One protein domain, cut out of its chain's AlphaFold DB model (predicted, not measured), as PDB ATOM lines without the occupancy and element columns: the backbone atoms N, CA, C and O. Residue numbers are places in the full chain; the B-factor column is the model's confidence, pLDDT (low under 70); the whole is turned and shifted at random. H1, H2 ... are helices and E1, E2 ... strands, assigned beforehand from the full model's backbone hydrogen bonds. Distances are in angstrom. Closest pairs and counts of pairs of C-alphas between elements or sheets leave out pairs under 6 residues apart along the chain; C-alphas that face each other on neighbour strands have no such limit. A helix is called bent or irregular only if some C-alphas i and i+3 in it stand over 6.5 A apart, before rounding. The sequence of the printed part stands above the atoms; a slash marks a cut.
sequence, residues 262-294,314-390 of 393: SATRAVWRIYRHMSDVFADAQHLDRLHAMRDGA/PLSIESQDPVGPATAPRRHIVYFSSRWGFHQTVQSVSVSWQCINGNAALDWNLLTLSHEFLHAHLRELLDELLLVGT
ATOM      1  N   SER A 262      34.876 -17.595  41.552       94.56
ATOM      2  CA  SER A 262      34.310 -18.879  41.117       94.56
ATOM      3  C   SER A 262      32.783 -18.890  41.192       94.56
ATOM      4  O   SER A 262      32.142 -19.432  40.289       94.56
ATOM      5  N   ALA A 263      32.190 -18.227  42.191       93.50
ATOM      6  CA  ALA A 263      30.741 -18.064  42.274       93.50
ATOM      7  C   ALA A 263      30.208 -17.228  41.099       93.50
ATOM      8  O   ALA A 263      29.252 -17.634  40.441       93.50
ATOM      9  N   THR A 264      30.859 -16.106  40.778       95.75
ATOM     10  CA  THR A 264      30.457 -15.239  39.657       95.75
ATOM     11  C   THR A 264      30.546 -15.974  38.322       95.75
ATOM     12  O   THR A 264      29.599 -15.953  37.541       95.75
ATOM     13  N   ARG A 265      31.635 -16.722  38.090       94.94
ATOM     14  CA  ARG A 265      31.783 -17.589  36.908       94.94
ATOM     15  C   ARG A 265      30.691 -18.652  36.816       94.94
ATOM     16  O   ARG A 265      30.179 -18.905  35.730       94.94
ATOM     17  N   ALA A 266      30.331 -19.286  37.932       91.88
ATOM     18  CA  ALA A 266      29.283 -20.300  37.942       91.88
ATOM     19  C   ALA A 266      27.930 -19.713  37.518       91.88
ATOM     20  O   ALA A 266      27.262 -20.280  36.655       91.88
ATOM     21  N   VAL A 267      27.562 -18.549  38.061       92.19
ATOM     22  CA  VAL A 267      26.333 -17.846  37.674       92.19
ATOM     23  C   VAL A 267      26.369 -17.444  36.199       92.19
ATOM     24  O   VAL A 267      25.394 -17.681  35.489       92.19
ATOM     25  N   TRP A 268      27.490 -16.903  35.713       94.94
ATOM     26  CA  TRP A 268      27.652 -16.576  34.296       94.94
ATOM     27  C   TRP A 268      27.446 -17.791  33.388       94.94
ATOM     28  O   TRP A 268      26.708 -17.703  32.414       94.94
ATOM     29  N   ARG A 269      28.037 -18.946  33.715       93.06
ATOM     30  CA  ARG A 269      27.874 -20.178  32.922       93.06
ATOM     31  C   ARG A 269      26.422 -20.642  32.865       93.06
ATOM     32  O   ARG A 269      25.977 -21.075  31.806       93.06
ATOM     33  N   ILE A 270      25.697 -20.545  33.981       90.56
ATOM     34  CA  ILE A 270      24.267 -20.870  34.038       90.56
ATOM     35  C   ILE A 270      23.481 -19.903  33.154       90.56
ATOM     36  O   ILE A 270      22.736 -20.349  32.287       90.56
ATOM     37  N   TYR A 271      23.697 -18.597  33.323       92.31
ATOM     38  CA  TYR A 271      23.059 -17.569  32.504       92.31
ATOM     39  C   TYR A 271      23.329 -17.784  31.010       92.31
ATOM     40  O   TYR A 271      22.399 -17.784  30.209       92.31
ATOM     41  N   ARG A 272      24.594 -18.005  30.635       92.56
ATOM     42  CA  ARG A 272      25.013 -18.216  29.247       92.56
ATOM     43  C   ARG A 272      24.326 -19.438  28.657       92.56
ATOM     44  O   ARG A 272      23.721 -19.326  27.604       92.56
ATOM     45  N   HIS A 273      24.342 -20.562  29.376       91.62
ATOM     46  CA  HIS A 273      23.660 -21.778  28.941       91.62
ATOM     47  C   HIS A 273      22.163 -21.548  28.711       91.62
ATOM     48  O   HIS A 273      21.634 -21.977  27.692       91.62
ATOM     49  N   MET A 274      21.484 -20.849  29.624       89.06
ATOM     50  CA  MET A 274      20.071 -20.515  29.442       89.06
ATOM     51  C   MET A 274      19.867 -19.607  28.222       89.06
ATOM     52  O   MET A 274      19.028 -19.900  27.382       89.06
ATOM     53  N   SER A 275      20.658 -18.543  28.092       89.44
ATOM     54  CA  SER A 275      20.626 -17.612  26.957       89.44
ATOM     55  C   SER A 275      20.807 -18.330  25.613       89.44
ATOM     56  O   SER A 275      20.033 -18.084  24.689       89.44
ATOM     57  N   ASP A 276      21.749 -19.273  25.532       89.81
ATOM     58  CA  ASP A 276      21.988 -20.082  24.333       89.81
ATOM     59  C   ASP A 276      20.772 -20.971  24.014       89.81
ATOM     60  O   ASP A 276      20.297 -20.979  22.884       89.81
ATOM     61  N   VAL A 277      20.176 -21.632  25.016       88.56
ATOM     62  CA  VAL A 277      18.960 -22.450  24.827       88.56
ATOM     63  C   VAL A 277      17.785 -21.619  24.293       88.56
ATOM     64  O   VAL A 277      17.044 -22.081  23.425       88.56
ATOM     65  N   PHE A 278      17.590 -20.395  24.792       85.50
ATOM     66  CA  PHE A 278      16.517 -19.513  24.313       85.50
ATOM     67  C   PHE A 278      16.771 -18.978  22.899       85.50
ATOM     68  O   PHE A 278      15.811 -18.802  22.139       85.50
ATOM     69  N   ALA A 279      18.034 -18.735  22.549       86.25
ATOM     70  CA  ALA A 279      18.449 -18.344  21.208       86.25
ATOM     71  C   ALA A 279      18.233 -19.484  20.201       86.25
ATOM     72  O   ALA A 279      17.586 -19.279  19.175       86.25
ATOM     73  N   ASP A 280      18.647 -20.703  20.552       85.94
ATOM     74  CA  ASP A 280      18.440 -21.916  19.749       85.94
ATOM     75  C   ASP A 280      16.950 -22.224  19.546       85.94
ATOM     76  O   ASP A 280      16.530 -22.706  18.492       85.94
ATOM     77  N   ALA A 281      16.115 -21.915  20.543       83.94
ATOM     78  CA  ALA A 281      14.669 -22.052  20.416       83.94
ATOM     79  C   ALA A 281      14.060 -21.064  19.402       83.94
ATOM     80  O   ALA A 281      12.947 -21.309  18.928       83.94
ATOM     81  N   GLN A 282      14.753 -19.969  19.060       82.12
ATOM     82  CA  GLN A 282      14.294 -18.921  18.135       82.12
ATOM     83  C   GLN A 282      12.881 -18.417  18.464       82.12
ATOM     84  O   GLN A 282      12.043 -18.191  17.593       82.12
ATOM     85  N   HIS A 283      12.583 -18.292  19.756       77.25
ATOM     86  CA  HIS A 283      11.232 -18.028  20.245       77.25
ATOM     87  C   HIS A 283      10.659 -16.689  19.741       77.25
ATOM     88  O   HIS A 283       9.466 -16.621  19.446       77.25
ATOM     89  N   LEU A 284      11.497 -15.657  19.573       77.50
ATOM     90  CA  LEU A 284      11.096 -14.374  18.981       77.50
ATOM     91  C   LEU A 284      10.811 -14.494  17.479       77.50
ATOM     92  O   LEU A 284       9.776 -14.019  17.020       77.50
ATOM     93  N   ASP A 285      11.664 -15.186  16.720       76.69
ATOM     94  CA  ASP A 285      11.463 -15.387  15.277       76.69
ATOM     95  C   ASP A 285      10.173 -16.171  15.004       76.69
ATOM     96  O   ASP A 285       9.396 -15.821  14.115       76.69
ATOM     97  N   ARG A 286       9.891 -17.193  15.822       76.69
ATOM     98  CA  ARG A 286       8.623 -17.935  15.766       76.69
ATOM     99  C   ARG A 286       7.435 -17.034  16.083       76.69
ATOM    100  O   ARG A 286       6.420 -17.112  15.398       76.69
ATOM    101  N   LEU A 287       7.555 -16.153  17.079       74.38
ATOM    102  CA  LEU A 287       6.504 -15.189  17.403       74.38
ATOM    103  C   LEU A 287       6.256 -14.209  16.242       74.38
ATOM    104  O   LEU A 287       5.104 -13.917  15.920       74.38
ATOM    105  N   HIS A 288       7.314 -13.738  15.582       72.81
ATOM    106  CA  HIS A 288       7.209 -12.909  14.383       72.81
ATOM    107  C   HIS A 288       6.543 -13.651  13.222       72.81
ATOM    108  O   HIS A 288       5.635 -13.104  12.600       72.81
ATOM    109  N   ALA A 289       6.929 -14.901  12.965       70.94
ATOM    110  CA  ALA A 289       6.300 -15.737  11.945       70.94
ATOM    111  C   ALA A 289       4.805 -15.957  12.235       70.94
ATOM    112  O   ALA A 289       3.980 -15.865  11.330       70.94
ATOM    113  N   MET A 290       4.434 -16.146  13.506       69.56
ATOM    114  CA  MET A 290       3.030 -16.226  13.927       69.56
ATOM    115  C   MET A 290       2.278 -14.905  13.728       69.56
ATOM    116  O   MET A 290       1.106 -14.926  13.358       69.56
ATOM    117  N   ARG A 291       2.929 -13.761  13.972       66.12
ATOM    118  CA  ARG A 291       2.349 -12.432  13.727       66.12
ATOM    119  C   ARG A 291       2.083 -12.201  12.238       66.12
ATOM    120  O   ARG A 291       1.041 -11.652  11.893       66.12
ATOM    121  N   ASP A 292       3.031 -12.586  11.388       63.88
ATOM    122  CA  ASP A 292       3.005 -12.312   9.948       63.88
ATOM    123  C   ASP A 292       2.286 -13.426   9.143       63.88
ATOM    124  O   ASP A 292       1.989 -13.251   7.958       63.88
ATOM    125  N   GLY A 293       1.982 -14.561   9.785       62.19
ATOM    126  CA  GLY A 293       1.208 -15.684   9.253       62.19
ATOM    127  C   GLY A 293      -0.304 -15.431   9.175       62.19
ATOM    128  O   GLY A 293      -0.790 -14.319   9.384       62.19
ATOM    129  N   ALA A 294      -1.079 -16.474   8.836       53.19
ATOM    130  CA  ALA A 294      -2.541 -16.379   8.781       53.19
ATOM    131  C   ALA A 294      -3.070 -15.836  10.122       53.19
ATOM    132  O   ALA A 294      -2.649 -16.337  11.166       53.19
ATOM    133  N   PRO A 314      -3.973 -24.742  14.612       58.19
ATOM    134  CA  PRO A 314      -2.923 -25.334  13.786       58.19
ATOM    135  C   PRO A 314      -1.521 -24.821  14.161       58.19
ATOM    136  O   PRO A 314      -0.528 -25.302  13.622       58.19
ATOM    137  N   LEU A 315      -1.437 -23.831  15.056       59.34
ATOM    138  CA  LEU A 315      -0.192 -23.256  15.549       59.34
ATOM    139  C   LEU A 315       0.420 -24.191  16.599       59.34
ATOM    140  O   LEU A 315       0.144 -24.070  17.791       59.34
ATOM    141  N   SER A 316       1.277 -25.110  16.159       61.53
ATOM    142  CA  SER A 316       2.197 -25.820  17.053       61.53
ATOM    143  C   SER A 316       3.582 -25.174  17.016       61.53
ATOM    144  O   SER A 316       3.969 -24.573  16.009       61.53
ATOM    145  N   ILE A 317       4.353 -25.315  18.099       59.53
ATOM    146  CA  ILE A 317       5.758 -24.881  18.133       59.53
ATOM    147  C   ILE A 317       6.540 -25.561  16.999       59.53
ATOM    148  O   ILE A 317       7.381 -24.911  16.383       59.53
ATOM    149  N   GLU A 318       6.239 -26.826  16.684       61.88
ATOM    150  CA  GLU A 318       6.880 -27.556  15.581       61.88
ATOM    151  C   GLU A 318       6.405 -27.121  14.185       61.88
ATOM    152  O   GLU A 318       7.087 -27.397  13.208       61.88
ATOM    153  N   SER A 319       5.254 -26.451  14.067       60.31
ATOM    154  CA  SER A 319       4.698 -26.009  12.776       60.31
ATOM    155  C   SER A 319       5.301 -24.701  12.251       60.31
ATOM    156  O   SER A 319       5.064 -24.329  11.104       60.31
ATOM    157  N   GLN A 320       6.045 -23.986  13.099       64.44
ATOM    158  CA  GLN A 320       6.685 -22.714  12.779       64.44
ATOM    159  C   GLN A 320       8.190 -22.942  12.698       64.44
ATOM    160  O   GLN A 320       8.920 -22.693  13.662       64.44
ATOM    161  N   ASP A 321       8.641 -23.458  11.553       65.44
ATOM    162  CA  ASP A 321      10.067 -23.508  11.265       65.44
ATOM    163  C   ASP A 321      10.597 -22.066  11.234       65.44
ATOM    164  O   ASP A 321      10.043 -21.217  10.524       65.44
ATOM    165  N   PRO A 322      11.634 -21.752  12.020       64.44
ATOM    166  CA  PRO A 322      12.199 -20.417  12.038       64.44
ATOM    167  C   PRO A 322      12.691 -20.039  10.638       64.44
ATOM    168  O   PRO A 322      13.455 -20.761   9.995       64.44
ATOM    169  N   VAL A 323      12.243 -18.882  10.152       65.25
ATOM    170  CA  VAL A 323      12.613 -18.369   8.829       65.25
ATOM    171  C   VAL A 323      13.954 -17.645   8.942       65.25
ATOM    172  O   VAL A 323      14.022 -16.422   8.874       65.25
ATOM    173  N   GLY A 324      15.039 -18.388   9.158       69.88
ATOM    174  CA  GLY A 324      16.385 -17.816   9.188       69.88
ATOM    175  C   GLY A 324      17.344 -18.468  10.182       69.88
ATOM    176  O   GLY A 324      16.946 -19.344  10.953       69.88
ATOM    177  N   PRO A 325      18.626 -18.057  10.153       73.00
ATOM    178  CA  PRO A 325      19.607 -18.501  11.136       73.00
ATOM    179  C   PRO A 325      19.178 -18.086  12.547       73.00
ATOM    180  O   PRO A 325      18.530 -17.053  12.711       73.00
ATOM    181  N   ALA A 326      19.569 -18.876  13.550       75.19
ATOM    182  CA  ALA A 326      19.330 -18.541  14.950       75.19
ATOM    183  C   ALA A 326      19.817 -17.126  15.267       75.19
ATOM    184  O   ALA A 326      20.934 -16.735  14.910       75.19
ATOM    185  N   THR A 327      18.952 -16.355  15.920       76.94
ATOM    186  CA  THR A 327      19.305 -15.044  16.447       76.94
ATOM    187  C   THR A 327      20.428 -15.203  17.466       76.94
ATOM    188  O   THR A 327      20.447 -16.153  18.248       76.94
ATOM    189  N   ALA A 328      21.405 -14.293  17.439       83.69
ATOM    190  CA  ALA A 328      22.509 -14.349  18.386       83.69
ATOM    191  C   ALA A 328      21.967 -14.253  19.827       83.69
ATOM    192  O   ALA A 328      21.067 -13.448  20.093       83.69
ATOM    193  N   PRO A 329      22.501 -15.045  20.769       86.00
ATOM    194  CA  PRO A 329      22.014 -15.049  22.136       86.00
ATOM    195  C   PRO A 329      22.246 -13.695  22.801       86.00
ATOM    196  O   PRO A 329      23.353 -13.150  22.790       86.00
ATOM    197  N   ARG A 330      21.206 -13.157  23.447       83.81
ATOM    198  CA  ARG A 330      21.332 -11.901  24.188       83.81
ATOM    199  C   ARG A 330      22.263 -12.076  25.376       83.81
ATOM    200  O   ARG A 330      22.070 -12.949  26.229       83.81
ATOM    201  N   ARG A 331      23.246 -11.192  25.488       90.44
ATOM    202  CA  ARG A 331      24.155 -11.152  26.630       90.44
ATOM    203  C   ARG A 331      23.734 -10.036  27.589       90.44
ATOM    204  O   ARG A 331      23.226  -9.001  27.180       90.44
ATOM    205  N   HIS A 332      23.898 -10.300  28.878       94.19
ATOM    206  CA  HIS A 332      23.731  -9.328  29.952       94.19
ATOM    207  C   HIS A 332      24.951  -9.449  30.861       94.19
ATOM    208  O   HIS A 332      25.504 -10.536  31.024       94.19
ATOM    209  N   ILE A 333      25.355  -8.357  31.498       96.75
ATOM    210  CA  ILE A 333      26.355  -8.395  32.561       96.75
ATOM    211  C   ILE A 333      25.707  -9.029  33.789       96.75
ATOM    212  O   ILE A 333      24.742  -8.490  34.336       96.75
ATOM    213  N   VAL A 334      26.240 -10.164  34.236       95.38
ATOM    214  CA  VAL A 334      25.709 -10.877  35.401       95.38
ATOM    215  C   VAL A 334      26.608 -10.664  36.608       95.38
ATOM    216  O   VAL A 334      27.805 -10.932  36.544       95.38
ATOM    217  N   TYR A 335      26.045 -10.179  37.713       95.69
ATOM    218  CA  TYR A 335      26.810  -9.846  38.920       95.69
ATOM    219  C   TYR A 335      25.980 -10.045  40.193       95.69
ATOM    220  O   TYR A 335      24.752 -10.066  40.159       95.69
ATOM    221  N   PHE A 336      26.635 -10.165  41.347       94.25
ATOM    222  CA  PHE A 336      25.955 -10.237  42.638       94.25
ATOM    223  C   PHE A 336      25.646  -8.846  43.195       94.25
ATOM    224  O   PHE A 336      26.491  -7.955  43.195       94.25
ATOM    225  N   SER A 337      24.452  -8.663  43.748       92.81
ATOM    226  CA  SER A 337      24.009  -7.408  44.344       92.81
ATOM    227  C   SER A 337      23.403  -7.643  45.721       92.81
ATOM    228  O   SER A 337      22.506  -8.466  45.904       92.81
ATOM    229  N   SER A 338      23.878  -6.879  46.705       88.12
ATOM    230  CA  SER A 338      23.258  -6.799  48.030       88.12
ATOM    231  C   SER A 338      22.075  -5.830  48.066       88.12
ATOM    232  O   SER A 338      21.220  -5.951  48.939       88.12
ATOM    233  N   ARG A 339      22.018  -4.872  47.129       88.44
ATOM    234  CA  ARG A 339      20.983  -3.830  47.071       88.44
ATOM    235  C   ARG A 339      19.742  -4.285  46.315       88.44
ATOM    236  O   ARG A 339      18.634  -4.044  46.775       88.44
ATOM    237  N   TRP A 340      19.943  -4.869  45.138       82.75
ATOM    238  CA  TRP A 340      18.857  -5.168  44.203       82.75
ATOM    239  C   TRP A 340      18.334  -6.596  44.337       82.75
ATOM    240  O   TRP A 340      17.226  -6.873  43.901       82.75
ATOM    241  N   GLY A 341      19.094  -7.494  44.974       86.25
ATOM    242  CA  GLY A 341      18.743  -8.907  44.994       86.25
ATOM    243  C   GLY A 341      18.768  -9.465  43.573       86.25
ATOM    244  O   GLY A 341      19.739  -9.250  42.840       86.25
ATOM    245  N   PHE A 342      17.696 -10.151  43.191       85.88
ATOM    246  CA  PHE A 342      17.476 -10.474  41.793       85.88
ATOM    247  C   PHE A 342      16.763  -9.328  41.088       85.88
ATOM    248  O   PHE A 342      15.731  -8.850  41.552       85.88
ATOM    249  N   HIS A 343      17.359  -8.854  40.004       89.00
ATOM    250  CA  HIS A 343      16.814  -7.747  39.240       89.00
ATOM    251  C   HIS A 343      17.360  -7.783  37.822       89.00
ATOM    252  O   HIS A 343      18.510  -8.162  37.602       89.00
ATOM    253  N   GLN A 344      16.551  -7.336  36.869       89.44
ATOM    254  CA  GLN A 344      16.935  -7.285  35.471       89.44
ATOM    255  C   GLN A 344      16.728  -5.892  34.876       89.44
ATOM    256  O   GLN A 344      15.627  -5.328  34.891       89.44
ATOM    257  N   THR A 345      17.804  -5.385  34.283       90.44
ATOM    258  CA  THR A 345      17.855  -4.157  33.490       90.44
ATOM    259  C   THR A 345      18.105  -4.497  32.019       90.44
ATOM    260  O   THR A 345      18.139  -5.666  31.632       90.44
ATOM    261  N   VAL A 346      18.263  -3.488  31.160       87.56
ATOM    262  CA  VAL A 346      18.465  -3.728  29.724       87.56
ATOM    263  C   VAL A 346      19.802  -4.428  29.460       87.56
ATOM    264  O   VAL A 346      19.864  -5.254  28.553       87.56
ATOM    265  N   GLN A 347      20.845  -4.125  30.243       92.88
ATOM    266  CA  GLN A 347      22.208  -4.629  30.024       92.88
ATOM    267  C   GLN A 347      22.712  -5.550  31.124       92.88
ATOM    268  O   GLN A 347      23.821  -6.072  31.014       92.88
ATOM    269  N   SER A 348      21.941  -5.766  32.191       94.88
ATOM    270  CA  SER A 348      22.422  -6.530  33.334       94.88
ATOM    271  C   SER A 348      21.353  -7.391  33.993       94.88
ATOM    272  O   SER A 348      20.159  -7.089  33.959       94.88
ATOM    273  N   VAL A 349      21.818  -8.466  34.624       92.94
ATOM    274  CA  VAL A 349      21.027  -9.308  35.522       92.94
ATOM    275  C   VAL A 349      21.783  -9.391  36.840       92.94
ATOM    276  O   VAL A 349      22.894  -9.917  36.899       92.94
ATOM    277  N   SER A 350      21.200  -8.861  37.912       93.88
ATOM    278  CA  SER A 350      21.771  -9.004  39.243       93.88
ATOM    279  C   SER A 350      21.262 -10.268  39.923       93.88
ATOM    280  O   SER A 350      20.111 -10.669  39.760       93.88
ATOM    281  N   VAL A 351      22.127 -10.874  40.725       91.25
ATOM    282  CA  VAL A 351      21.827 -12.035  41.562       91.25
ATOM    283  C   VAL A 351      21.936 -11.636  43.019       91.25
ATOM    284  O   VAL A 351      22.845 -10.908  43.413       91.25
ATOM    285  N   SER A 352      21.030 -12.135  43.849       89.69
ATOM    286  CA  SER A 352      21.083 -11.869  45.280       89.69
ATOM    287  C   SER A 352      22.393 -12.366  45.900       89.69
ATOM    288  O   SER A 352      22.759 -13.536  45.774       89.69
ATOM    289  N   TRP A 353      23.076 -11.479  46.632       88.88
ATOM    290  CA  TRP A 353      24.290 -11.804  47.391       88.88
ATOM    291  C   TRP A 353      24.104 -13.001  48.338       88.88
ATOM    292  O   TRP A 353      25.016 -13.800  48.551       88.88
ATOM    293  N   GLN A 354      22.900 -13.153  48.892       86.25
ATOM    294  CA  GLN A 354      22.536 -14.236  49.798       86.25
ATOM    295  C   GLN A 354      22.716 -15.617  49.152       86.25
ATOM    296  O   GLN A 354      23.001 -16.566  49.875       86.25
ATOM    297  N   CYS A 355      22.661 -15.731  47.820       87.06
ATOM    298  CA  CYS A 355      22.855 -16.995  47.103       87.06
ATOM    299  C   CYS A 355      24.256 -17.590  47.295       87.06
ATOM    300  O   CYS A 355      24.409 -18.804  47.231       87.06
ATOM    301  N   ILE A 356      25.277 -16.771  47.573       87.31
ATOM    302  CA  ILE A 356      26.641 -17.267  47.824       87.31
ATOM    303  C   ILE A 356      26.679 -18.089  49.121       87.31
ATOM    304  O   ILE A 356      27.328 -19.126  49.197       87.31
ATOM    305  N   ASN A 357      25.944 -17.640  50.141       80.81
ATOM    306  CA  ASN A 357      25.861 -18.314  51.438       80.81
ATOM    307  C   ASN A 357      24.701 -19.325  51.518       80.81
ATOM    308  O   ASN A 357      24.761 -20.260  52.311       80.81
ATOM    309  N   GLY A 358      23.642 -19.116  50.735       71.94
ATOM    310  CA  GLY A 358      22.362 -19.816  50.817       71.94
ATOM    311  C   GLY A 358      22.060 -20.731  49.638       71.94
ATOM    312  O   GLY A 358      20.903 -21.083  49.464       71.94
ATOM    313  N   ASN A 359      23.052 -21.135  48.839       62.09
ATOM    314  CA  ASN A 359      22.847 -21.954  47.633       62.09
ATOM    315  C   ASN A 359      22.111 -23.295  47.863       62.09
ATOM    316  O   ASN A 359      21.599 -23.871  46.905       62.09
ATOM    317  N   ALA A 360      22.033 -23.776  49.107       52.34
ATOM    318  CA  ALA A 360      21.266 -24.957  49.512       52.34
ATOM    319  C   ALA A 360      19.908 -24.634  50.178       52.34
ATOM    320  O   ALA A 360      19.176 -25.547  50.555       52.34
ATOM    321  N   ALA A 361      19.566 -23.356  50.359       55.91
ATOM    322  CA  ALA A 361      18.302 -22.924  50.945       55.91
ATOM    323  C   ALA A 361      17.192 -22.846  49.882       55.91
ATOM    324  O   ALA A 361      17.428 -22.484  48.728       55.91
ATOM    325  N   LEU A 362      15.955 -23.157  50.278       52.66
ATOM    326  CA  LEU A 362      14.789 -23.123  49.384       52.66
ATOM    327  C   LEU A 362      14.479 -21.712  48.856       52.66
ATOM    328  O   LEU A 362      14.015 -21.584  47.729       52.66
ATOM    329  N   ASP A 363      14.784 -20.672  49.636       53.62
ATOM    330  CA  ASP A 363      14.383 -19.292  49.329       53.62
ATOM    331  C   ASP A 363      15.355 -18.559  48.381       53.62
ATOM    332  O   ASP A 363      14.969 -17.614  47.696       53.62
ATOM    333  N   TRP A 364      16.623 -18.986  48.326       56.19
ATOM    334  CA  TRP A 364      17.711 -18.274  47.634       56.19
ATOM    335  C   TRP A 364      18.561 -19.238  46.803       56.19
ATOM    336  O   TRP A 364      19.742 -19.452  47.078       56.19
ATOM    337  N   ASN A 365      17.946 -19.850  45.790       65.31
ATOM    338  CA  ASN A 365      18.607 -20.822  44.920       65.31
ATOM    339  C   ASN A 365      18.477 -20.465  43.429       65.31
ATOM    340  O   ASN A 365      17.926 -19.434  43.041       65.31
ATOM    341  N   LEU A 366      19.021 -21.344  42.585       64.69
ATOM    342  CA  LEU A 366      19.033 -21.201  41.128       64.69
ATOM    343  C   LEU A 366      17.633 -21.092  40.500       64.69
ATOM    344  O   LEU A 366      17.516 -20.549  39.405       64.69
ATOM    345  N   LEU A 367      16.573 -21.544  41.181       65.56
ATOM    346  CA  LEU A 367      15.197 -21.351  40.724       65.56
ATOM    347  C   LEU A 367      14.866 -19.860  40.625       65.56
ATOM    348  O   LEU A 367      14.340 -19.415  39.609       65.56
ATOM    349  N   THR A 368      15.226 -19.071  41.636       66.94
ATOM    350  CA  THR A 368      14.957 -17.629  41.638       66.94
ATOM    351  C   THR A 368      15.791 -16.912  40.576       66.94
ATOM    352  O   THR A 368      15.275 -16.034  39.889       66.94
ATOM    353  N   LEU A 369      17.036 -17.353  40.339       68.06
ATOM    354  CA  LEU A 369      17.829 -16.875  39.199       68.06
ATOM    355  C   LEU A 369      17.098 -17.125  37.875       68.06
ATOM    356  O   LEU A 369      16.985 -16.222  37.049       68.06
ATOM    357  N   SER A 370      16.583 -18.342  37.684       72.69
ATOM    358  CA  SER A 370      15.867 -18.694  36.461       72.69
ATOM    359  C   SER A 370      14.562 -17.910  36.292       72.69
ATOM    360  O   SER A 370      14.230 -17.534  35.174       72.69
ATOM    361  N   HIS A 371      13.857 -17.591  37.382       75.56
ATOM    362  CA  HIS A 371      12.646 -16.764  37.362       75.56
ATOM    363  C   HIS A 371      12.925 -15.355  36.829       75.56
ATOM    364  O   HIS A 371      12.204 -14.827  35.989       75.56
ATOM    365  N   GLU A 372      14.009 -14.754  37.294       72.19
ATOM    366  CA  GLU A 372      14.358 -13.367  36.979       72.19
ATOM    367  C   GLU A 372      14.955 -13.256  35.579       72.19
ATOM    368  O   GLU A 372      14.687 -12.315  34.835       72.19
ATOM    369  N   PHE A 373      15.659 -14.302  35.157       74.19
ATOM    370  CA  PHE A 373      16.010 -14.502  33.762       74.19
ATOM    371  C   PHE A 373      14.768 -14.637  32.858       74.19
ATOM    372  O   PHE A 373      14.711 -14.010  31.801       74.19
ATOM    373  N   LEU A 374      13.737 -15.383  33.276       80.31
ATOM    374  CA  LEU A 374      12.480 -15.487  32.521       80.31
ATOM    375  C   LEU A 374      11.758 -14.138  32.398       80.31
ATOM    376  O   LEU A 374      11.128 -13.890  31.371       80.31
ATOM    377  N   HIS A 375      11.873 -13.242  33.382       76.88
ATOM    378  CA  HIS A 375      11.360 -11.877  33.242       76.88
ATOM    379  C   HIS A 375      12.028 -11.104  32.099       76.88
ATOM    380  O   HIS A 375      11.342 -10.328  31.431       76.88
ATOM    381  N   ALA A 376      13.318 -11.341  31.834       73.44
ATOM    382  CA  ALA A 376      14.023 -10.719  30.716       73.44
ATOM    383  C   ALA A 376      13.403 -11.129  29.372       73.44
ATOM    384  O   ALA A 376      13.031 -10.266  28.579       73.44
ATOM    385  N   HIS A 377      13.204 -12.433  29.160       75.81
ATOM    386  CA  HIS A 377      12.587 -12.954  27.936       75.81
ATOM    387  C   HIS A 377      11.106 -12.604  27.819       75.81
ATOM    388  O   HIS A 377      10.624 -12.281  26.736       75.81
ATOM    389  N   LEU A 378      10.365 -12.603  28.931       77.00
ATOM    390  CA  LEU A 378       8.979 -12.150  28.920       77.00
ATOM    391  C   LEU A 378       8.883 -10.681  28.494       77.00
ATOM    392  O   LEU A 378       7.972 -10.330  27.754       77.00
ATOM    393  N   ARG A 379       9.814  -9.823  28.932       75.75
ATOM    394  CA  ARG A 379       9.852  -8.423  28.496       75.75
ATOM    395  C   ARG A 379      10.085  -8.315  26.992       75.75
ATOM    396  O   ARG A 379       9.364  -7.564  26.356       75.75
ATOM    397  N   GLU A 380      11.000  -9.100  26.424       72.81
ATOM    398  CA  GLU A 380      11.221  -9.144  24.967       72.81
ATOM    399  C   GLU A 380       9.954  -9.552  24.211       72.81
ATOM    400  O   GLU A 380       9.544  -8.871  23.273       72.81
ATOM    401  N   LEU A 381       9.281 -10.613  24.670       72.19
ATOM    402  CA  LEU A 381       8.009 -11.059  24.097       72.19
ATOM    403  C   LEU A 381       6.934  -9.964  24.174       72.19
ATOM    404  O   LEU A 381       6.195  -9.747  23.216       72.19
ATOM    405  N   LEU A 382       6.825  -9.272  25.311       71.94
ATOM    406  CA  LEU A 382       5.842  -8.206  25.503       71.94
ATOM    407  C   LEU A 382       6.170  -6.956  24.686       71.94
ATOM    408  O   LEU A 382       5.249  -6.354  24.138       71.94
ATOM    409  N   ASP A 383       7.440  -6.574  24.576       69.88
ATOM    410  CA  ASP A 383       7.873  -5.447  23.751       69.88
ATOM    411  C   ASP A 383       7.519  -5.706  22.279       69.88
ATOM    412  O   ASP A 383       6.940  -4.837  21.619       69.88
ATOM    413  N   GLU A 384       7.741  -6.930  21.791       67.50
ATOM    414  CA  GLU A 384       7.342  -7.323  20.437       67.50
ATOM    415  C   GLU A 384       5.822  -7.317  20.231       67.50
ATOM    416  O   GLU A 384       5.316  -6.774  19.243       67.50
ATOM    417  N   LEU A 385       5.058  -7.861  21.182       65.38
ATOM    418  CA  LEU A 385       3.598  -7.920  21.077       65.38
ATOM    419  C   LEU A 385       2.927  -6.546  21.207       65.38
ATOM    420  O   LEU A 385       1.946  -6.273  20.515       65.38
ATOM    421  N   LEU A 386       3.417  -5.687  22.103       69.00
ATOM    422  CA  LEU A 386       2.727  -4.459  22.507       69.00
ATOM    423  C   LEU A 386       3.259  -3.206  21.803       69.00
ATOM    424  O   LEU A 386       2.473  -2.318  21.466       69.00
ATOM    425  N   LEU A 387       4.571  -3.102  21.569       60.16
ATOM    426  CA  LEU A 387       5.184  -1.874  21.043       60.16
ATOM    427  C   LEU A 387       5.352  -1.898  19.522       60.16
ATOM    428  O   LEU A 387       5.187  -0.862  18.875       60.16
ATOM    429  N   VAL A 388       5.632  -3.059  18.923       54.66
ATOM    430  CA  VAL A 388       5.714  -3.178  17.456       54.66
ATOM    431  C   VAL A 388       4.318  -3.241  16.829       54.66
ATOM    432  O   VAL A 388       4.094  -2.653  15.770       54.66
ATOM    433  N   GLY A 389       3.346  -3.849  17.518       46.22
ATOM    434  CA  GLY A 389       1.948  -3.901  17.077       46.22
ATOM    435  C   GLY A 389       1.237  -2.540  17.027       46.22
ATOM    436  O   GLY A 389       0.352  -2.343  16.200       46.22
ATOM    437  N   THR A 390       1.642  -1.570  17.854       40.75
ATOM    438  CA  THR A 390       0.974  -0.257  17.976       40.75
ATOM    439  C   THR A 390       1.496   0.815  17.017       40.75
ATOM    440  O   THR A 390       0.825   1.820  16.808       40.75
TER     441      THR A 390
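What this domain is: This is residues 262 to 294 and 314 to 390 of the 393 residues of an uncharacterized protein of Nocardioides sp (UniProt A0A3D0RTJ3). Two long helices, H1 and H4, run the same way and spread apart at 39 degrees, and a small sheet of two parallel strands covers them near one end, E1 over H1 and E2 beside the early part of H4. Beyond the end of H1, the shorter H2 carries on near H4; tiny H3 lies at the opposite end, where residues 357 to 362 stick out. The printed part has 110 residues, with four named helices and two named strands in the order H1, H2, E1, E2, H3, H4, and is mostly helix. It is only just loose, close to compact, with a radius of gyration of the C-alphas of 16.2 A, and elongated, spanning 51 by 27 by 24 A.

Where its parts are: Find C-alpha 262 at (34.310, -18.879, 41.117); from there H1, residues 262 to 280, runs 26.8 A. H2, residues 283 to 292, covers 14.4 A. After the cut, look for E1 at residues 333 to 337, 12.1 A, beginning at (26.355, -8.395, 32.561), and E2 at residues 348 to 352, 13.2 A. H3 is residues 354 to 358, 5.7 A. H4, residues 366 to 390, runs 36.1 A to C-alpha 390 at (0.974, -0.257, 17.976); it is neither bent nor irregular, but only just: C-alphas 385 and 388 are 6.3 A apart.

How they stand to each other: Start at H1: its closest C-alpha to E1 is that of Trp 268, 6.1 A from that of Val 334. E1 and E2 are parallel neighbours at 29 degrees, with N 337 and O 351 at 2.8 A and N 349 and O 333 at 2.9 A, within hydrogen-bond range. Residues 343 to 344 form a short antiparallel pairing with residues 349 to 350 of E2. From E2, go to H4: the closest C-alphas, of Val 351 and Leu 369, are 6.7 A apart. H1 and H4 are close but not clearly touching, with the C-alphas of Tyr 271 and Phe 373 closest at 7.8 A, a steep tilt of 39 degrees, the same way. H2 and H4 are close but not clearly touching, at Leu 284 and Leu 381, whose C-alphas are closest at 6.8 A, a shallow tilt of 22 degrees, the same way. H1 and H2 meet only through their link. H3 and H4 are only just apart, closest 8.2 A. Every O i to N i+4 pair is within hydrogen-bond range in H1, H2 and H3; in H4, 18 of 21 are.

The domain as a whole: The C-alphas of Ala 294 and Asn 357, the two farthest apart, are 51.3 A apart. Residues 295 to 313 are not printed, and C-alphas 294 and 314 are 10.3 A apart across the cut. Of the links printed whole, H1 to H2 and E2 to H3 are tight, and E1 to E2 and H3 to H4 are short. Look for pLDDT under 70 at residues 290 to 294, 314 to 324, 359 to 369 and 383 to 390; the mean of the printed part is 77.5.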